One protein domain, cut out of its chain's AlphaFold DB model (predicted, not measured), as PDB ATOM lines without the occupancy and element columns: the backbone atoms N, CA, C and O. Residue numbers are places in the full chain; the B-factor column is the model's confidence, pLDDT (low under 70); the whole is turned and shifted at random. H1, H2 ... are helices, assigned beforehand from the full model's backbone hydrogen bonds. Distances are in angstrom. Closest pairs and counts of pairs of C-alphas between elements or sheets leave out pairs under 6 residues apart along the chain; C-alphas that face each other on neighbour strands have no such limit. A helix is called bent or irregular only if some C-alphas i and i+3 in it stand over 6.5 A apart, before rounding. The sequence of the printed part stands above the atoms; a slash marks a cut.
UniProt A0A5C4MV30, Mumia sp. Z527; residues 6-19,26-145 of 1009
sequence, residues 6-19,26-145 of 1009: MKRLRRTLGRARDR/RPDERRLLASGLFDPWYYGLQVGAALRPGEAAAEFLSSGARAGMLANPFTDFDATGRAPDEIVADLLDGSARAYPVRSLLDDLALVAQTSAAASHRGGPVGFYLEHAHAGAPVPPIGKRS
ATOM      1  N   MET A   6     -24.525  -3.611 -25.983       39.97
ATOM      2  CA  MET A   6     -23.328  -4.169 -26.629       39.97
ATOM      3  C   MET A   6     -22.020  -3.968 -25.843       39.97
ATOM      4  O   MET A   6     -21.120  -4.809 -25.903       39.97
ATOM      5  N   LYS A   7     -21.882  -2.864 -25.091       39.84
ATOM      6  CA  LYS A   7     -20.636  -2.557 -24.358       39.84
ATOM      7  C   LYS A   7     -20.459  -3.385 -23.081       39.84
ATOM      8  O   LYS A   7     -19.318  -3.647 -22.700       39.84
ATOM      9  N   ARG A   8     -21.550  -3.822 -22.434       42.56
ATOM     10  CA  ARG A   8     -21.479  -4.759 -21.296       42.56
ATOM     11  C   ARG A   8     -21.207  -6.185 -21.779       42.56
ATOM     12  O   ARG A   8     -20.341  -6.835 -21.203       42.56
ATOM     13  N   LEU A   9     -21.811  -6.608 -22.894       42.78
ATOM     14  CA  LEU A   9     -21.619  -7.941 -23.485       42.78
ATOM     15  C   LEU A   9     -20.146  -8.249 -23.823       42.78
ATOM     16  O   LEU A   9     -19.607  -9.276 -23.413       42.78
ATOM     17  N   ARG A  10     -19.450  -7.317 -24.497       44.72
ATOM     18  CA  ARG A  10     -18.026  -7.490 -24.859       44.72
ATOM     19  C   ARG A  10     -17.100  -7.589 -23.644       44.72
ATOM     20  O   ARG A  10     -16.099  -8.300 -23.693       44.72
ATOM     21  N   ARG A  11     -17.422  -6.894 -22.546       41.91
ATOM     22  CA  ARG A  11     -16.611  -6.908 -21.316       41.91
ATOM     23  C   ARG A  11     -16.804  -8.183 -20.495       41.91
ATOM     24  O   ARG A  11     -15.850  -8.610 -19.853       41.91
ATOM     25  N   THR A  12     -17.983  -8.800 -20.539       45.97
ATOM     26  CA  THR A  12     -18.260 -10.057 -19.825       45.97
ATOM     27  C   THR A  12     -17.692 -11.267 -20.578       45.97
ATOM     28  O   THR A  12     -17.011 -12.088 -19.966       45.97
ATOM     29  N   LEU A  13     -17.825 -11.307 -21.912       44.44
ATOM     30  CA  LEU A  13     -17.200 -12.330 -22.772       44.44
ATOM     31  C   LEU A  13     -15.660 -12.277 -22.737       44.44
ATOM     32  O   LEU A  13     -14.998 -13.311 -22.784       44.44
ATOM     33  N   GLY A  14     -15.080 -11.079 -22.606       43.16
ATOM     34  CA  GLY A  14     -13.631 -10.903 -22.470       43.16
ATOM     35  C   GLY A  14     -13.072 -11.345 -21.112       43.16
ATOM     36  O   GLY A  14     -11.951 -11.832 -21.047       43.16
ATOM     37  N   ARG A  15     -13.848 -11.229 -20.025       40.53
ATOM     38  CA  ARG A  15     -13.388 -11.559 -18.662       40.53
ATOM     39  C   ARG A  15     -13.531 -13.038 -18.293       40.53
ATOM     40  O   ARG A  15     -12.791 -13.500 -17.431       40.53
ATOM     41  N   ALA A  16     -14.403 -13.787 -18.970       45.69
ATOM     42  CA  ALA A  16     -14.465 -15.251 -18.862       45.69
ATOM     43  C   ALA A  16     -13.306 -15.955 -19.601       45.69
ATOM     44  O   ALA A  16     -12.984 -17.101 -19.305       45.69
ATOM     45  N   ARG A  17     -12.655 -15.257 -20.542       46.56
ATOM     46  CA  ARG A  17     -11.558 -15.786 -21.364       46.56
ATOM     47  C   ARG A  17     -10.186 -15.788 -20.679       46.56
ATOM     48  O   ARG A  17      -9.310 -16.511 -21.136       46.56
ATOM     49  N   ASP A  18     -10.003 -15.016 -19.604       43.47
ATOM     50  CA  ASP A  18      -8.666 -14.658 -19.097       43.47
ATOM     51  C   ASP A  18      -8.401 -14.990 -17.614       43.47
ATOM     52  O   ASP A  18      -7.602 -14.329 -16.950       43.47
ATOM     53  N   ARG A  19      -8.990 -16.062 -17.063       36.62
ATOM     54  CA  ARG A  19      -8.565 -16.588 -15.748       36.62
ATOM     55  C   ARG A  19      -8.024 -18.027 -15.806       36.62
ATOM     56  O   ARG A  19      -8.774 -18.993 -15.754       36.62
ATOM     57  N   ARG A  26      -5.684 -25.997 -29.372       87.62
ATOM     58  CA  ARG A  26      -5.446 -26.454 -30.744       87.62
ATOM     59  C   ARG A  26      -6.328 -25.674 -31.737       87.62
ATOM     60  O   ARG A  26      -7.353 -25.109 -31.343       87.62
ATOM     61  N   PRO A  27      -5.942 -25.597 -33.025       90.31
ATOM     62  CA  PRO A  27      -6.750 -24.938 -34.054       90.31
ATOM     63  C   PRO A  27      -8.191 -25.457 -34.123       90.31
ATOM     64  O   PRO A  27      -9.112 -24.644 -34.192       90.31
ATOM     65  N   ASP A  28      -8.392 -26.769 -34.008       89.69
ATOM     66  CA  ASP A  28      -9.723 -27.378 -34.112       89.69
ATOM     67  C   ASP A  28     -10.598 -27.073 -32.891       89.69
ATOM     68  O   ASP A  28     -11.773 -26.759 -33.040       89.69
ATOM     69  N   GLU A  29     -10.015 -27.003 -31.690       92.75
ATOM     70  CA  GLU A  29     -10.723 -26.555 -30.479       92.75
ATOM     71  C   GLU A  29     -11.224 -25.108 -30.630       92.75
ATOM     72  O   GLU A  29     -12.335 -24.772 -30.219       92.75
ATOM     73  N   ARG A  30     -10.421 -24.234 -31.261       89.69
ATOM     74  CA  ARG A  30     -10.840 -22.858 -31.586       89.69
ATOM     75  C   ARG A  30     -11.961 -22.833 -32.618       89.69
ATOM     76  O   ARG A  30     -12.881 -22.035 -32.454       89.69
ATOM     77  N   ARG A  31     -11.867 -23.651 -33.670       90.94
ATOM     78  CA  ARG A  31     -12.878 -23.735 -34.735       90.94
ATOM     79  C   ARG A  31     -14.209 -24.244 -34.195       90.94
ATOM     80  O   ARG A  31     -15.220 -23.585 -34.412       90.94
ATOM     81  N   LEU A  32     -14.191 -25.307 -33.393       93.38
ATOM     82  CA  LEU A  32     -15.389 -25.874 -32.777       93.38
ATOM     83  C   LEU A  32     -16.126 -24.835 -31.925       93.38
ATOM     84  O   LEU A  32     -17.317 -24.616 -32.115       93.38
ATOM     85  N   LEU A  33     -15.418 -24.125 -31.041       90.38
ATOM     86  CA  LEU A  33     -16.018 -23.056 -30.232       90.38
ATOM     87  C   LEU A  33     -16.502 -21.871 -31.083       90.38
ATOM     88  O   LEU A  33     -17.477 -21.209 -30.735       90.38
ATOM     89  N   ALA A  34     -15.818 -21.579 -32.191       86.75
ATOM     90  CA  ALA A  34     -16.202 -20.508 -33.101       86.75
ATOM     91  C   ALA A  34     -17.408 -20.864 -33.984       86.75
ATOM     92  O   ALA A  34     -18.032 -19.935 -34.480       86.75
ATOM     93  N   SER A  35     -17.761 -22.143 -34.156       88.50
ATOM     94  CA  SER A  35     -18.922 -22.581 -34.951       88.50
ATOM     95  C   SER A  35     -20.263 -22.089 -34.386       88.50
ATOM     96  O   SER A  35     -21.220 -21.885 -35.126       88.50
ATOM     97  N   GLY A  36     -20.341 -21.882 -33.066       88.12
ATOM     98  CA  GLY A  36     -21.596 -21.616 -32.359       88.12
ATOM     99  C   GLY A  36     -22.523 -22.835 -32.237       88.12
ATOM    100  O   GLY A  36     -23.651 -22.670 -31.794       88.12
ATOM    101  N   LEU A  37     -22.068 -24.031 -32.622       90.56
ATOM    102  CA  LEU A  37     -22.841 -25.280 -32.585       90.56
ATOM    103  C   LEU A  37     -22.402 -26.236 -31.462       90.56
ATOM    104  O   LEU A  37     -23.014 -27.287 -31.284       90.56
ATOM    105  N   PHE A  38     -21.365 -25.873 -30.700       94.25
ATOM    106  CA  PHE A  38     -20.901 -26.599 -29.517       94.25
ATOM    107  C   PHE A  38     -21.153 -25.777 -28.250       94.25
ATOM    108  O   PHE A  38     -20.730 -24.621 -28.166       94.25
ATOM    109  N   ASP A  39     -21.809 -26.383 -27.263       92.31
ATOM    110  CA  ASP A  39     -22.111 -25.808 -25.955       92.31
ATOM    111  C   ASP A  39     -21.284 -26.503 -24.849       92.31
ATOM    112  O   ASP A  39     -21.631 -27.600 -24.393       92.31
ATOM    113  N   PRO A  40     -20.207 -25.858 -24.357       91.38
ATOM    114  CA  PRO A  40     -19.368 -26.415 -23.301       91.38
ATOM    115  C   PRO A  40     -20.090 -26.651 -21.973       91.38
ATOM    116  O   PRO A  40     -19.710 -27.557 -21.232       91.38
ATOM    117  N   TRP A  41     -21.099 -25.833 -21.642       91.19
ATOM    118  CA  TRP A  41     -21.850 -26.004 -20.398       91.19
ATOM    119  C   TRP A  41     -22.644 -27.305 -20.448       91.19
ATOM    120  O   TRP A  41     -22.592 -28.095 -19.505       91.19
ATOM    121  N   TYR A  42     -23.333 -27.546 -21.561       91.50
ATOM    122  CA  TYR A  42     -24.110 -28.761 -21.752       91.50
ATOM    123  C   TYR A  42     -23.221 -30.008 -21.845       91.50
ATOM    124  O   TYR A  42     -23.543 -31.024 -21.233       91.50
ATOM    125  N   TYR A  43     -22.068 -29.930 -22.519       92.75
ATOM    126  CA  TYR A  43     -21.089 -31.024 -22.514       92.75
ATOM    127  C   TYR A  43     -20.577 -31.351 -21.103       92.75
ATOM    128  O   TYR A  43     -20.547 -32.516 -20.721       92.75
ATOM    129  N   GLY A  44     -20.270 -30.341 -20.283       90.81
ATOM    130  CA  GLY A  44     -19.856 -30.554 -18.891       90.81
ATOM    131  C   GLY A  44     -20.893 -31.314 -18.051       90.81
ATOM    132  O   GLY A  44     -20.537 -32.167 -17.240       90.81
ATOM    133  N   LEU A  45     -22.190 -31.074 -18.282       89.94
ATOM    134  CA  LEU A  45     -23.252 -31.821 -17.598       89.94
ATOM    135  C   LEU A  45     -23.264 -33.311 -17.963       89.94
ATOM    136  O   LEU A  45     -23.499 -34.131 -17.075       89.94
ATOM    137  N   GLN A  46     -22.996 -33.638 -19.232       90.81
ATOM    138  CA  GLN A  46     -22.980 -35.009 -19.758       90.81
ATOM    139  C   GLN A  46     -21.886 -35.874 -19.135       90.81
ATOM    140  O   GLN A  46     -22.071 -37.073 -18.954       90.81
ATOM    141  N   VAL A  47     -20.752 -35.262 -18.796       89.06
ATOM    142  CA  VAL A  47     -19.611 -35.941 -18.164       89.06
ATOM    143  C   VAL A  47     -19.591 -35.781 -16.640       89.06
ATOM    144  O   VAL A  47     -18.684 -36.276 -15.982       89.06
ATOM    145  N   GLY A  48     -20.574 -35.075 -16.064       85.50
ATOM    146  CA  GLY A  48     -20.643 -34.821 -14.622       85.50
ATOM    147  C   GLY A  48     -19.528 -33.913 -14.089       85.50
ATOM    148  O   GLY A  48     -19.234 -33.945 -12.896       85.50
ATOM    149  N   ALA A  49     -18.899 -33.098 -14.945       84.19
ATOM    150  CA  ALA A  49     -17.750 -32.270 -14.586       84.19
ATOM    151  C   ALA A  49     -17.903 -30.813 -15.044       84.19
ATOM    152  O   ALA A  49     -18.340 -30.503 -16.153       84.19
ATOM    153  N   ALA A  50     -17.482 -29.879 -14.190       83.38
ATOM    154  CA  ALA A  50     -17.407 -28.467 -14.546       83.38
ATOM    155  C   ALA A  50     -16.127 -28.191 -15.354       83.38
ATOM    156  O   ALA A  50     -15.083 -27.865 -14.792       83.38
ATOM    157  N   LEU A  51     -16.212 -28.326 -16.679       85.81
ATOM    158  CA  LEU A  51     -15.089 -28.118 -17.595       85.81
ATOM    159  C   LEU A  51     -15.018 -26.677 -18.106       85.81
ATOM    160  O   LEU A  51     -16.037 -26.033 -18.379       85.81
ATOM    161  N   ARG A  52     -13.802 -26.161 -18.313       87.31
ATOM    162  CA  ARG A  52     -13.616 -24.898 -19.042       87.31
ATOM    163  C   ARG A  52     -13.871 -25.121 -20.539       87.31
ATOM    164  O   ARG A  52     -13.621 -26.218 -21.035       87.31
ATOM    165  N   PRO A  53     -14.263 -24.089 -21.316       89.19
ATOM    166  CA  PRO A  53     -14.605 -24.253 -22.733       89.19
ATOM    167  C   PRO A  53     -13.553 -24.966 -23.592       89.19
ATOM    168  O   PRO A  53     -13.901 -25.795 -24.425       89.19
ATOM    169  N   GLY A  54     -12.266 -24.669 -23.381       88.50
ATOM    170  CA  GLY A  54     -11.179 -25.329 -24.110       88.50
ATOM    171  C   GLY A  54     -10.963 -26.789 -23.702       88.50
ATOM    172  O   GLY A  54     -10.603 -27.600 -24.546       88.50
ATOM    173  N   GLU A  55     -11.214 -27.134 -22.435       90.44
ATOM    174  CA  GLU A  55     -11.125 -28.514 -21.934       90.44
ATOM    175  C   GLU A  55     -12.282 -29.349 -22.477       90.44
ATOM    176  O   GLU A  55     -12.040 -30.390 -23.077       90.44
ATOM    177  N   ALA A  56     -13.509 -28.824 -22.389       91.62
ATOM    178  CA  ALA A  56     -14.697 -29.440 -22.968       91.62
ATOM    179  C   ALA A  56     -14.535 -29.691 -24.475       91.62
ATOM    180  O   ALA A  56     -14.806 -30.787 -24.952       91.62
ATOM    181  N   ALA A  57     -14.037 -28.703 -25.230       93.56
ATOM    182  CA  ALA A  57     -13.787 -28.861 -26.662       93.56
ATOM    183  C   ALA A  57     -12.701 -29.913 -26.953       93.56
ATOM    184  O   ALA A  57     -12.847 -30.717 -27.872       93.56
ATOM    185  N   ALA A  58     -11.614 -29.932 -26.177       92.56
ATOM    186  CA  ALA A  58     -10.541 -30.909 -26.349       92.56
ATOM    187  C   ALA A  58     -11.011 -32.344 -26.061       92.56
ATOM    188  O   ALA A  58     -10.644 -33.276 -26.784       92.56
ATOM    189  N   GLU A  59     -11.815 -32.522 -25.016       92.88
ATOM    190  CA  GLU A  59     -12.369 -33.811 -24.609       92.88
ATOM    191  C   GLU A  59     -13.434 -34.300 -25.595       92.88
ATOM    192  O   GLU A  59     -13.353 -35.435 -26.067       92.88
ATOM    193  N   PHE A  60     -14.339 -33.413 -26.031       93.12
ATOM    194  CA  PHE A  60     -15.341 -33.721 -27.050       93.12
ATOM    195  C   PHE A  60     -14.705 -34.216 -28.354       93.12
ATOM    196  O   PHE A  60     -15.072 -35.281 -28.848       93.12
ATOM    197  N   LEU A  61     -13.701 -33.494 -28.868       93.44
ATOM    198  CA  LEU A  61     -12.997 -33.853 -30.106       93.44
ATOM    199  C   LEU A  61     -12.174 -35.142 -29.980       93.44
ATOM    200  O   LEU A  61     -11.981 -35.849 -30.961       93.44
ATOM    201  N   SER A  62     -11.630 -35.435 -28.796       90.38
ATOM    202  CA  SER A  62     -10.783 -36.621 -28.608       90.38
ATOM    203  C   SER A  62     -11.582 -37.889 -28.331       90.38
ATOM    204  O   SER A  62     -11.195 -38.967 -28.788       90.38
ATOM    205  N   SER A  63     -12.682 -37.782 -27.588       88.38
ATOM    206  CA  SER A  63     -13.431 -38.942 -27.103       88.38
ATOM    207  C   SER A  63     -14.936 -38.711 -27.011       88.38
ATOM    208  O   SER A  63     -15.683 -39.640 -27.300       88.38
ATOM    209  N   GLY A  64     -15.402 -37.501 -26.680       89.44
ATOM    210  CA  GLY A  64     -16.821 -37.243 -26.419       89.44
ATOM    211  C   GLY A  64     -17.748 -37.533 -27.600       89.44
ATOM    212  O   GLY A  64     -18.752 -38.216 -27.411       89.44
ATOM    213  N   ALA A  65     -17.397 -37.096 -28.812       88.69
ATOM    214  CA  ALA A  65     -18.199 -37.386 -30.003       88.69
ATOM    215  C   ALA A  65     -18.307 -38.897 -30.247       88.69
ATOM    216  O   ALA A  65     -19.404 -39.435 -30.389       88.69
ATOM    217  N   ARG A  66     -17.173 -39.612 -30.198       87.75
ATOM    218  CA  ARG A  66     -17.136 -41.077 -30.335       87.75
ATOM    219  C   ARG A  66     -17.888 -41.784 -29.213       87.75
ATOM    220  O   ARG A  66     -18.471 -42.830 -29.456       87.75
ATOM    221  N   ALA A  67     -17.928 -41.197 -28.018       85.62
ATOM    222  CA  ALA A  67     -18.730 -41.680 -26.904       85.62
ATOM    223  C   ALA A  67     -20.241 -41.525 -27.110       85.62
ATOM    224  O   ALA A  67     -20.991 -42.147 -26.365       85.62
ATOM    225  N   GLY A  68     -20.688 -40.777 -28.124       84.00
ATOM    226  CA  GLY A  68     -22.097 -40.473 -28.362       84.00
ATOM    227  C   GLY A  68     -22.607 -39.298 -27.529       84.00
ATOM    228  O   GLY A  68     -23.815 -39.138 -27.394       84.00
ATOM    229  N   MET A  69     -21.702 -38.494 -26.958       90.38
ATOM    230  CA  MET A  69     -22.070 -37.248 -26.293       90.38
ATOM    231  C   MET A  69     -22.420 -36.190 -27.332       90.38
ATOM    232  O   MET A  69     -21.831 -36.120 -28.410       90.38
ATOM    233  N   LEU A  70     -23.366 -35.334 -26.985       90.25
ATOM    234  CA  LEU A  70     -23.921 -34.331 -27.874       90.25
ATOM    235  C   LEU A  70     -23.137 -33.028 -27.771       90.25
ATOM    236  O   LEU A  70     -22.788 -32.573 -26.679       90.25
ATOM    237  N   ALA A  71     -22.916 -32.385 -28.914       92.50
ATOM    238  CA  ALA A  71     -22.254 -31.087 -28.957       92.50
ATOM    239  C   ALA A  71     -23.109 -29.973 -28.336       92.50
ATOM    240  O   ALA A  71     -22.569 -29.027 -27.772       92.50
ATOM    241  N   ASN A  72     -24.436 -30.068 -28.445       91.00
ATOM    242  CA  ASN A  72     -25.385 -29.079 -27.944       91.00
ATOM    243  C   ASN A  72     -26.751 -29.741 -27.639       91.00
ATOM    244  O   ASN A  72     -26.984 -30.868 -28.079       91.00
ATOM    245  N   PRO A  73     -27.655 -29.072 -26.899       85.56
ATOM    246  CA  PRO A  73     -28.919 -29.672 -26.463       85.56
ATOM    247  C   PRO A  73     -30.066 -29.680 -27.491       85.56
ATOM    248  O   PRO A  73     -31.138 -30.201 -27.175       85.56
ATOM    249  N   PHE A  74     -29.907 -29.049 -28.658       82.00
ATOM    250  CA  PHE A  74     -31.022 -28.723 -29.560       82.00
ATOM    251  C   PHE A  74     -30.969 -29.455 -30.898       82.00
ATOM    252  O   PHE A  74     -32.013 -29.820 -31.439       82.00
ATOM    253  N   THR A  75     -29.769 -29.667 -31.426       82.88
ATOM    254  CA  THR A  75     -29.560 -30.378 -32.683       82.88
ATOM    255  C   THR A  75     -29.806 -31.873 -32.491       82.88
ATOM    256  O   THR A  75     -29.280 -32.495 -31.565       82.88
ATOM    257  N   ASP A  76     -30.599 -32.458 -33.381       79.31
ATOM    258  CA  ASP A  76     -30.843 -33.891 -33.440       79.31
ATOM    259  C   ASP A  76     -29.794 -34.565 -34.334       79.31
ATOM    260  O   ASP A  76     -30.017 -34.863 -35.507       79.31
ATOM    261  N   PHE A  77     -28.596 -34.741 -33.773       79.81
ATOM    262  CA  PHE A  77     -27.488 -35.399 -34.467       79.81
ATOM    263  C   PHE A  77     -27.805 -36.858 -34.807       79.81
ATOM    264  O   PHE A  77     -27.377 -37.346 -35.850       79.81
ATOM    265  N   ASP A  78     -28.588 -37.533 -33.965       74.31
ATOM    266  CA  ASP A  78     -28.930 -38.942 -34.143       74.31
ATOM    267  C   ASP A  78     -29.845 -39.154 -35.352       74.31
ATOM    268  O   ASP A  78     -29.667 -40.123 -36.091       74.31
ATOM    269  N   ALA A  79     -30.767 -38.218 -35.605       66.81
ATOM    270  CA  ALA A  79     -31.624 -38.260 -36.782       66.81
ATOM    271  C   ALA A  79     -30.799 -38.328 -38.082       66.81
ATOM    272  O   ALA A  79     -31.158 -39.060 -38.994       66.81
ATOM    273  N   THR A  80     -29.652 -37.650 -38.161       67.38
ATOM    274  CA  THR A  80     -28.860 -37.590 -39.404       67.38
ATOM    275  C   THR A  80     -28.221 -38.908 -39.841       67.38
ATOM    276  O   THR A  80     -27.784 -39.010 -40.986       67.38
ATOM    277  N   GLY A  81     -28.110 -39.896 -38.946       69.00
ATOM    278  CA  GLY A  81     -27.404 -41.152 -39.218       69.00
ATOM    279  C   GLY A  81     -25.894 -41.007 -39.467       69.00
ATOM    280  O   GLY A  81     -25.263 -41.975 -39.887       69.00
ATOM    281  N   ARG A  82     -25.313 -39.825 -39.219       75.19
ATOM    282  CA  ARG A  82     -23.886 -39.525 -39.414       75.19
ATOM    283  C   ARG A  82     -23.006 -40.224 -38.382       75.19
ATOM    284  O   ARG A  82     -23.354 -40.319 -37.203       75.19
ATOM    285  N   ALA A  83     -21.823 -40.659 -38.802       83.44
ATOM    286  CA  ALA A  83     -20.813 -41.185 -37.894       83.44
ATOM    287  C   ALA A  83     -20.231 -40.063 -37.003       83.44
ATOM    288  O   ALA A  83     -20.175 -38.903 -37.421       83.44
ATOM    289  N   PRO A  84     -19.724 -40.376 -35.793       87.38
ATOM    290  CA  PRO A  84     -19.165 -39.371 -34.886       87.38
ATOM    291  C   PRO A  84     -18.090 -38.466 -35.501       87.38
ATOM    292  O   PRO A  84     -18.069 -37.267 -35.230       87.38
ATOM    293  N   ASP A  85     -17.216 -39.025 -36.339       89.75
ATOM    294  CA  ASP A  85     -16.144 -38.261 -36.982       89.75
ATOM    295  C   ASP A  85     -16.692 -37.305 -38.061       89.75
ATOM    296  O   ASP A  85     -16.173 -36.200 -38.225       89.75
ATOM    297  N   GLU A  86     -17.788 -37.673 -38.733       89.12
ATOM    298  CA  GLU A  86     -18.495 -36.811 -39.691       89.12
ATOM    299  C   GLU A  86     -19.225 -35.673 -38.975       89.12
ATOM    300  O   GLU A  86     -19.167 -34.531 -39.416       89.12
ATOM    301  N   ILE A  87     -19.849 -35.956 -37.825       89.06
ATOM    302  CA  ILE A  87     -20.459 -34.925 -36.972       89.06
ATOM    303  C   ILE A  87     -19.396 -33.914 -36.530       89.06
ATOM    304  O   ILE A  87     -19.631 -32.707 -36.555       89.06
ATOM    305  N   VAL A  88     -18.213 -34.388 -36.128       93.38
ATOM    306  CA  VAL A  88     -17.099 -33.507 -35.755       93.38
ATOM    307  C   VAL A  88     -16.654 -32.649 -36.938       93.38
ATOM    308  O   VAL A  88     -16.461 -31.447 -36.755       93.38
ATOM    309  N   ALA A  89     -16.515 -33.225 -38.133       92.38
ATOM    310  CA  ALA A  89     -16.157 -32.476 -39.335       92.38
ATOM    311  C   ALA A  89     -17.188 -31.375 -39.651       92.38
ATOM    312  O   ALA A  89     -16.813 -30.207 -39.774       92.38
ATOM    313  N   ASP A  90     -18.477 -31.718 -39.642       90.38
ATOM    314  CA  ASP A  90     -19.580 -30.795 -39.926       90.38
ATOM    315  C   ASP A  90     -19.723 -29.680 -38.876       90.38
ATOM    316  O   ASP A  90     -20.129 -28.550 -39.163       90.38
ATOM    317  N   LEU A  91     -19.396 -29.973 -37.615       91.38
ATOM    318  CA  LEU A  91     -19.336 -28.963 -36.557       91.38
ATOM    319  C   LEU A  91     -18.165 -27.998 -36.763       91.38
ATOM    320  O   LEU A  91     -18.281 -26.813 -36.443       91.38
ATOM    321  N   LEU A  92     -17.029 -28.490 -37.264       91.94
ATOM    322  CA  LEU A  92     -15.830 -27.685 -37.500       91.94
ATOM    323  C   LEU A  92     -15.963 -26.781 -38.730       91.94
ATOM    324  O   LEU A  92     -15.429 -25.668 -38.703       91.94
ATOM    325  N   ASP A  93     -16.658 -27.230 -39.777       86.06
ATOM    326  CA  ASP A  93     -16.928 -26.430 -40.980       86.06
ATOM    327  C   ASP A  93     -18.238 -25.616 -40.908       86.06
ATOM    328  O   ASP A  93     -18.415 -24.657 -41.663       86.06
ATOM    329  N   GLY A  94     -19.110 -25.922 -39.939       81.50
ATOM    330  CA  GLY A  94     -20.349 -25.201 -39.652       81.50
ATOM    331  C   GLY A  94     -21.578 -25.695 -40.421       81.50
ATOM    332  O   GLY A  94     -22.659 -25.120 -40.256       81.50
ATOM    333  N   SER A  95     -21.455 -26.747 -41.230       81.62
ATOM    334  CA  SER A  95     -22.565 -27.360 -41.969       81.62
ATOM    335  C   SER A  95     -23.607 -28.020 -41.055       81.62
ATOM    336  O   SER A  95     -24.793 -28.031 -41.398       81.62
ATOM    337  N   ALA A  96     -23.228 -28.419 -39.833       82.31
ATOM    338  CA  ALA A  96     -24.139 -29.005 -38.839       82.31
ATOM    339  C   ALA A  96     -25.315 -28.088 -38.426       82.31
ATOM    340  O   ALA A  96     -26.285 -28.549 -37.827       82.31
ATOM    341  N   ARG A  97     -25.301 -26.791 -38.769       78.69
ATOM    342  CA  ARG A  97     -26.446 -25.880 -38.549       78.69
ATOM    343  C   ARG A  97     -27.687 -26.221 -39.382       78.69
ATOM    344  O   ARG A  97     -28.754 -25.685 -39.101       78.69
ATOM    345  N   ALA A  98     -27.527 -27.040 -40.421       71.00
ATOM    346  CA  ALA A  98     -28.612 -27.520 -41.275       71.00
ATOM    347  C   ALA A  98     -29.229 -28.837 -40.775       71.00
ATOM    348  O   ALA A  98     -30.183 -29.325 -41.376       71.00
ATOM    349  N   TYR A  99     -28.683 -29.418 -39.701       75.88
ATOM    350  CA  TYR A  99     -29.185 -30.668 -39.145       75.88
ATOM    351  C   TYR A  99     -30.603 -30.497 -38.587       75.88
ATOM    352  O   TYR A  99     -30.968 -29.395 -38.157       75.88
ATOM    353  N   PRO A 100     -31.388 -31.589 -38.535       70.69
ATOM    354  CA  PRO A 100     -32.679 -31.587 -37.876       70.69
ATOM    355  C   PRO A 100     -32.561 -31.103 -36.431       70.69
ATOM    356  O   PRO A 100     -31.549 -31.281 -35.747       70.69
ATOM    357  N   VAL A 101     -33.629 -30.478 -35.961       74.25
ATOM    358  CA  VAL A 101     -33.765 -30.017 -34.584       74.25
ATOM    359  C   VAL A 101     -34.703 -30.978 -33.868       74.25
ATOM    360  O   VAL A 101     -35.673 -31.454 -34.455       74.25
ATOM    361  N   ARG A 102     -34.433 -31.254 -32.590       72.75
ATOM    362  CA  ARG A 102     -35.279 -32.133 -31.773       72.75
ATOM    363  C   ARG A 102     -36.725 -31.618 -31.724       72.75
ATOM    364  O   ARG A 102     -36.946 -30.440 -31.455       72.75
ATOM    365  N   SER A 103     -37.698 -32.519 -31.876       55.59
ATOM    366  CA  SER A 103     -39.150 -32.230 -31.940       55.59
ATOM    367  C   SER A 103     -39.735 -31.487 -30.732       55.59
ATOM    368  O   SER A 103     -40.794 -30.878 -30.817       55.59
ATOM    369  N   LEU A 104     -39.029 -31.445 -29.598       54.56
ATOM    370  CA  LEU A 104     -39.377 -30.586 -28.458       54.56
ATOM    371  C   LEU A 104     -39.401 -29.075 -28.823       54.56
ATOM    372  O   LEU A 104     -39.767 -28.249 -27.988       54.56
ATOM    373  N   LEU A 105     -38.966 -28.708 -30.035       59.00
ATOM    374  CA  LEU A 105     -38.635 -27.352 -30.468       59.00
ATOM    375  C   LEU A 105     -39.268 -26.958 -31.809       59.00
ATOM    376  O   LEU A 105     -38.657 -26.173 -32.535       59.00
ATOM    377  N   ASP A 106     -40.472 -27.443 -32.131       53.38
ATOM    378  CA  ASP A 106     -41.182 -27.084 -33.378       53.38
ATOM    379  C   ASP A 106     -41.199 -25.554 -33.659       53.38
ATOM    380  O   ASP A 106     -41.211 -25.122 -34.812       53.38
ATOM    381  N   ASP A 107     -41.048 -24.723 -32.621       58.38
ATOM    382  CA  ASP A 107     -41.035 -23.257 -32.676       58.38
ATOM    383  C   ASP A 107     -39.652 -22.579 -32.839       58.38
ATOM    384  O   ASP A 107     -39.560 -21.347 -32.773       58.38
ATOM    385  N   LEU A 108     -38.562 -23.308 -33.131       64.31
ATOM    386  CA  LEU A 108     -37.297 -22.677 -33.584       64.31
ATOM    387  C   LEU A 108     -37.498 -21.848 -34.874       64.31
ATOM    388  O   LEU A 108     -36.685 -20.976 -35.195       64.31
ATOM    389  N   ALA A 109     -38.635 -22.042 -35.550       60.34
ATOM    390  CA  ALA A 109     -39.161 -21.187 -36.605       60.34
ATOM    391  C   ALA A 109     -39.241 -19.698 -36.209       60.34
ATOM    392  O   ALA A 109     -38.858 -18.846 -37.007       60.34
ATOM    393  N   LEU A 110     -39.659 -19.359 -34.982       63.22
ATOM    394  CA  LEU A 110     -39.756 -17.961 -34.521       63.22
ATOM    395  C   LEU A 110     -38.385 -17.282 -34.433       63.22
ATOM    396  O   LEU A 110     -38.243 -16.097 -34.725       63.22
ATOM    397  N   VAL A 111     -37.356 -18.041 -34.056       70.19
ATOM    398  CA  VAL A 111     -35.969 -17.556 -34.032       70.19
ATOM    399  C   VAL A 111     -35.466 -17.387 -35.465       70.19
ATOM    400  O   VAL A 111     -34.868 -16.359 -35.786       70.19
ATOM    401  N   ALA A 112     -35.762 -18.361 -36.333       63.84
ATOM    402  CA  ALA A 112     -35.372 -18.370 -37.742       63.84
ATOM    403  C   ALA A 112     -35.995 -17.226 -38.564       63.84
ATOM    404  O   ALA A 112     -35.379 -16.776 -39.525       63.84
ATOM    405  N   GLN A 113     -37.158 -16.703 -38.161       64.31
ATOM    406  CA  GLN A 113     -37.792 -15.534 -38.793       64.31
ATOM    407  C   GLN A 113     -36.972 -14.243 -38.648       64.31
ATOM    408  O   GLN A 113     -37.203 -13.272 -39.369       64.31
ATOM    409  N   THR A 114     -35.998 -14.204 -37.736       68.94
ATOM    410  CA  THR A 114     -35.104 -13.053 -37.621       68.94
ATOM    411  C   THR A 114     -33.961 -13.166 -38.631       68.94
ATOM    412  O   THR A 114     -33.217 -14.147 -38.662       68.94
ATOM    413  N   SER A 115     -33.747 -12.115 -39.426       69.62
ATOM    414  CA  SER A 115     -32.622 -12.042 -40.373       69.62
ATOM    415  C   SER A 115     -31.255 -12.225 -39.693       69.62
ATOM    416  O   SER A 115     -30.309 -12.739 -40.296       69.62
ATOM    417  N   ALA A 116     -31.155 -11.863 -38.410       74.69
ATOM    418  CA  ALA A 116     -29.974 -12.069 -37.579       74.69
ATOM    419  C   ALA A 116     -29.696 -13.552 -37.261       74.69
ATOM    420  O   ALA A 116     -28.533 -13.944 -37.203       74.69
ATOM    421  N   ALA A 117     -30.727 -14.385 -37.082       75.31
ATOM    422  CA  ALA A 117     -30.553 -15.817 -36.844       75.31
ATOM    423  C   ALA A 117     -30.171 -16.574 -38.122       75.31
ATOM    424  O   ALA A 117     -29.294 -17.435 -38.077       75.31
ATOM    425  N   ALA A 118     -30.773 -16.222 -39.265       69.00
ATOM    426  CA  ALA A 118     -30.451 -16.824 -40.563       69.00
ATOM    427  C   ALA A 118     -28.998 -16.549 -40.999       69.00
ATOM    428  O   ALA A 118     -28.348 -17.405 -41.594       69.00
ATOM    429  N   SER A 119     -28.465 -15.371 -40.659       75.50
ATOM    430  CA  SER A 119     -27.078 -14.973 -40.951       75.50
ATOM    431  C   SER A 119     -26.068 -15.372 -39.865       75.50
ATOM    432  O   SER A 119     -24.861 -15.175 -40.034       75.50
ATOM    433  N   HIS A 120     -26.524 -15.950 -38.751       85.62
ATOM    434  CA  HIS A 120     -25.646 -16.406 -37.683       85.62
ATOM    435  C   HIS A 120     -24.846 -17.643 -38.121       85.62
ATOM    436  O   HIS A 120     -25.368 -18.568 -38.737       85.62
ATOM    437  N   ARG A 121     -23.562 -17.702 -37.753       82.06
ATOM    438  CA  ARG A 121     -22.649 -18.798 -38.138       82.06
ATOM    439  C   ARG A 121     -23.156 -20.195 -37.752       82.06
ATOM    440  O   ARG A 121     -23.081 -21.094 -38.579       82.06
ATOM    441  N   GLY A 122     -23.745 -20.334 -36.563       81.31
ATOM    442  CA  GLY A 122     -24.378 -21.570 -36.082       81.31
ATOM    443  C   GLY A 122     -25.873 -21.663 -36.403       81.31
ATOM    444  O   GLY A 122     -26.592 -22.408 -35.742       81.31
ATOM    445  N   GLY A 123     -26.363 -20.845 -37.339       82.69
ATOM    446  CA  GLY A 123     -27.778 -20.744 -37.687       82.69
ATOM    447  C   GLY A 123     -28.676 -20.380 -36.496       82.69
ATOM    448  O   GLY A 123     -28.194 -19.830 -35.493       82.69
ATOM    449  N   PRO A 124     -29.975 -20.723 -36.575       79.75
ATOM    450  CA  PRO A 124     -30.946 -20.478 -35.509       79.75
ATOM    451  C   PRO A 124     -30.571 -21.113 -34.162       79.75
ATOM    452  O   PRO A 124     -30.735 -20.477 -33.122       79.75
ATOM    453  N   VAL A 125     -29.999 -22.325 -34.170       83.81
ATOM    454  CA  VAL A 125     -29.564 -23.044 -32.957       83.81
ATOM    455  C   VAL A 125     -28.457 -22.284 -32.229       83.81
ATOM    456  O   VAL A 125     -28.577 -21.984 -31.039       83.81
ATOM    457  N   GLY A 126     -27.388 -21.926 -32.943       86.94
ATOM    458  CA  GLY A 126     -26.273 -21.200 -32.344       86.94
ATOM    459  C   GLY A 126     -26.663 -19.795 -31.893       86.94
ATOM    460  O   GLY A 126     -26.212 -19.341 -30.841       86.94
ATOM    461  N   PHE A 127     -27.537 -19.123 -32.652       85.81
ATOM    462  CA  PHE A 127     -28.067 -17.815 -32.271       85.81
ATOM    463  C   PHE A 127     -28.830 -17.905 -30.945       85.81
ATOM    464  O   PHE A 127     -28.621 -17.077 -30.054       85.81
ATOM    465  N   TYR A 128     -29.664 -18.938 -30.793       85.25
ATOM    466  CA  TYR A 128     -30.417 -19.186 -29.571       85.25
ATOM    467  C   TYR A 128     -29.502 -19.411 -28.365       85.25
ATOM    468  O   TYR A 128     -29.651 -18.721 -27.356       85.25
ATOM    469  N   LEU A 129     -28.543 -20.340 -28.469       86.06
ATOM    470  CA  LEU A 129     -27.608 -20.676 -27.386       86.06
ATOM    471  C   LEU A 129     -26.875 -19.434 -26.867       86.06
ATOM    472  O   LEU A 129     -26.840 -19.190 -25.659       86.06
ATOM    473  N   GLU A 130     -26.331 -18.618 -27.774       85.81
ATOM    474  CA  GLU A 130     -25.580 -17.413 -27.414       85.81
ATOM    475  C   GLU A 130     -26.444 -16.406 -26.634       85.81
ATOM    476  O   GLU A 130     -26.029 -15.899 -25.586       85.81
ATOM    477  N   HIS A 131     -27.666 -16.147 -27.103       83.81
ATOM    478  CA  HIS A 131     -28.555 -15.153 -26.501       83.81
ATOM    479  C   HIS A 131     -29.200 -15.646 -25.200       83.81
ATOM    480  O   HIS A 131     -29.275 -14.888 -24.229       83.81
ATOM    481  N   ALA A 132     -29.592 -16.921 -25.140       81.06
ATOM    482  CA  ALA A 132     -30.167 -17.534 -23.948       81.06
ATOM    483  C   ALA A 132     -29.175 -17.514 -22.770       81.06
ATOM    484  O   ALA A 132     -29.536 -17.169 -21.642       81.06
ATOM    485  N   HIS A 133     -27.894 -17.807 -23.019       79.00
ATOM    486  CA  HIS A 133     -26.844 -17.697 -22.002       79.00
ATOM    487  C   HIS A 133     -26.547 -16.256 -21.579       79.00
ATOM    488  O   HIS A 133     -26.207 -16.020 -20.419       79.00
ATOM    489  N   ALA A 134     -26.684 -15.295 -22.492       78.12
ATOM    490  CA  ALA A 134     -26.484 -13.880 -22.197       78.12
ATOM    491  C   ALA A 134     -27.619 -13.260 -21.357       78.12
ATOM    492  O   ALA A 134     -27.521 -12.088 -20.987       78.12
ATOM    493  N   GLY A 135     -28.682 -14.020 -21.060       73.06
ATOM    494  CA  GLY A 135     -29.885 -13.517 -20.390       73.06
ATOM    495  C   GLY A 135     -30.690 -12.556 -21.266       73.06
ATOM    496  O   GLY A 135     -31.454 -11.744 -20.747       73.06
ATOM    497  N   ALA A 136     -30.479 -12.597 -22.584       73.31
ATOM    498  CA  ALA A 136     -31.234 -11.794 -23.532       73.31
ATOM    499  C   ALA A 136     -32.635 -12.397 -23.742       73.31
ATOM    500  O   ALA A 136     -32.801 -13.614 -23.623       73.31
ATOM    501  N   PRO A 137     -33.646 -11.574 -24.075       64.62
ATOM    502  CA  PRO A 137     -34.963 -12.081 -24.427       64.62
ATOM    503  C   PRO A 137     -34.867 -12.891 -25.725       64.62
ATOM    504  O   PRO A 137     -34.648 -12.339 -26.802       64.62
ATOM    505  N   VAL A 138     -35.022 -14.206 -25.605       71.00
ATOM    506  CA  VAL A 138     -35.236 -15.147 -26.709       71.00
ATOM    507  C   VAL A 138     -36.608 -15.800 -26.539       71.00
ATOM    508  O   VAL A 138     -37.080 -15.902 -25.402       71.00
ATOM    509  N   PRO A 139     -37.260 -16.252 -27.626       69.06
ATOM    510  CA  PRO A 139     -38.474 -17.054 -27.519       69.06
ATOM    511  C   PRO A 139     -38.284 -18.254 -26.566       69.06
ATOM    512  O   PRO A 139     -37.188 -18.820 -26.489       69.06
ATOM    513  N   PRO A 140     -39.306 -18.648 -25.791       68.00
ATOM    514  CA  PRO A 140     -39.214 -19.830 -24.938       68.00
ATOM    515  C   PRO A 140     -39.043 -21.117 -25.767       68.00
ATOM    516  O   PRO A 140     -39.443 -21.191 -26.925       68.00
ATOM    517  N   ILE A 141     -38.439 -22.140 -25.155       64.12
ATOM    518  CA  ILE A 141     -38.320 -23.495 -25.715       64.12
ATOM    519  C   ILE A 141     -39.664 -24.195 -25.500       64.12
ATOM    520  O   ILE A 141     -39.923 -24.772 -24.437       64.12
ATOM    521  N   GLY A 142     -40.560 -24.076 -26.480       65.56
ATOM    522  CA  GLY A 142     -41.943 -24.534 -26.346       65.56
ATOM    523  C   GLY A 142     -42.603 -23.955 -25.086       65.56
ATOM    524  O   GLY A 142     -42.463 -22.774 -24.772       65.56
ATOM    525  N   LYS A 143     -43.271 -24.799 -24.286       60.91
ATOM    526  CA  LYS A 143     -43.917 -24.387 -23.018       60.91
ATOM    527  C   LYS A 143     -42.941 -24.084 -21.861       60.91
ATOM    528  O   LYS A 143     -43.401 -23.816 -20.752       60.91
ATOM    529  N   ARG A 144     -41.613 -24.175 -22.044       67.88
ATOM    530  CA  ARG A 144     -40.609 -24.031 -20.965       67.88
ATOM    531  C   ARG A 144     -39.660 -22.850 -21.201       67.88
ATOM    532  O   ARG A 144     -39.193 -22.609 -22.309       67.88
ATOM    533  N   SER A 145     -39.298 -22.147 -20.124       78.56
ATOM    534  CA  SER A 145     -38.228 -21.139 -20.153       78.56
ATOM    535  C   SER A 145     -36.837 -21.787 -20.179       78.56
ATOM    536  O   SER A 145     -36.654 -22.917 -19.712       78.56
TER     537      SER A 145
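What this domain is: This is residues 6 to 19 and 26 to 145 of the 1009 residues of a protein of Mumia sp. Z527 (UniProt A0A5C4MV30). Two groups of mostly short helices sit next to each other: in one, H2 packs on both H4 and H5, about perpendicular to each, and H3 meets H4 near the first residues of both, as a V; in the other, H6, H7 and H8 gather near the first residues of H9. A further helix, H1, is set off to one side, packs on no other helix, and is separated from the rest by a cut. The printed part has 134 residues with nine named helices, H1 to H9 in order along the chain, and no named strand; the class is all helix. It is compact, with a radius of gyration of the C-alphas of 14.6 A, and spans 39 by 35 by 27 A.

Where its parts are: H1, residues 6 to 16, begins with C-alpha 6 at (-23.328, -4.169, -26.629) and is 16.2 A long from first to last C-alpha. H2 holds residues 27 to 35, 12.4 A, and H3 residues 40 to 46. H4, residues 53 to 64, is the longest by residues and measures 13.7 A from C-alpha 53 at (-14.605, -24.253, -22.733). H4 is neither bent nor irregular, but only just: C-alphas 61 and 64 are 6.3 A apart. H5 is residues 84 to 93, 14.5 A. H6, residues 95 to 98, H7, residues 108 to 112, and H8, residues 115 to 118, are short. H9, residues 123 to 133, is 16.0 A long and ends with C-alpha 133 at (-26.844, -17.697, -22.002).

How they stand to each other: H9 is the hub. It touches H6, the closest C-alphas being those of Arg 97 and Gly 123, 5.4 A, and H7, with Ala 112 and Pro 124 at 5.4 A. H8 and H9 touch only at the corner, closest at the C-alphas of Ala 117 and Pro 124, 4.9 A. H2 is close to H9 but not clearly touching, with the C-alphas of Ser 35 and Gly 126 at 7.9 A. H2 touches H4, about perpendicular at 75 degrees, closest at the C-alphas of Glu 29 and Ala 57, 5.4 A. H2 also touches H5, about perpendicular at 74 degrees, closest at those of Leu 32 and Leu 92, 5.1 A. H3 touches H4 at a steep tilt of 47 degrees, the same way, with the C-alphas of Pro 40 and Pro 53 at 5.3 A. H1 touches no helix. Every O i to N i+4 pair is within hydrogen-bond range in H2, H3, H4, H5, H7 and H9, against 6 of 7 in H1; H6 and H8 are too short for such a pair.

The domain as a whole: The two C-alphas farthest apart, of Lys 7 and Gly 81, are 41.9 A apart. Residues 20 to 25 are not printed, and C-alphas 19 and 26 are 18.2 A apart across the cut. The link from H4 to H5, residues 65 to 83, is long. The mean pLDDT of the printed part is 77.3; 37 residues are under 70, among them 6 to 19 and 103 to 110.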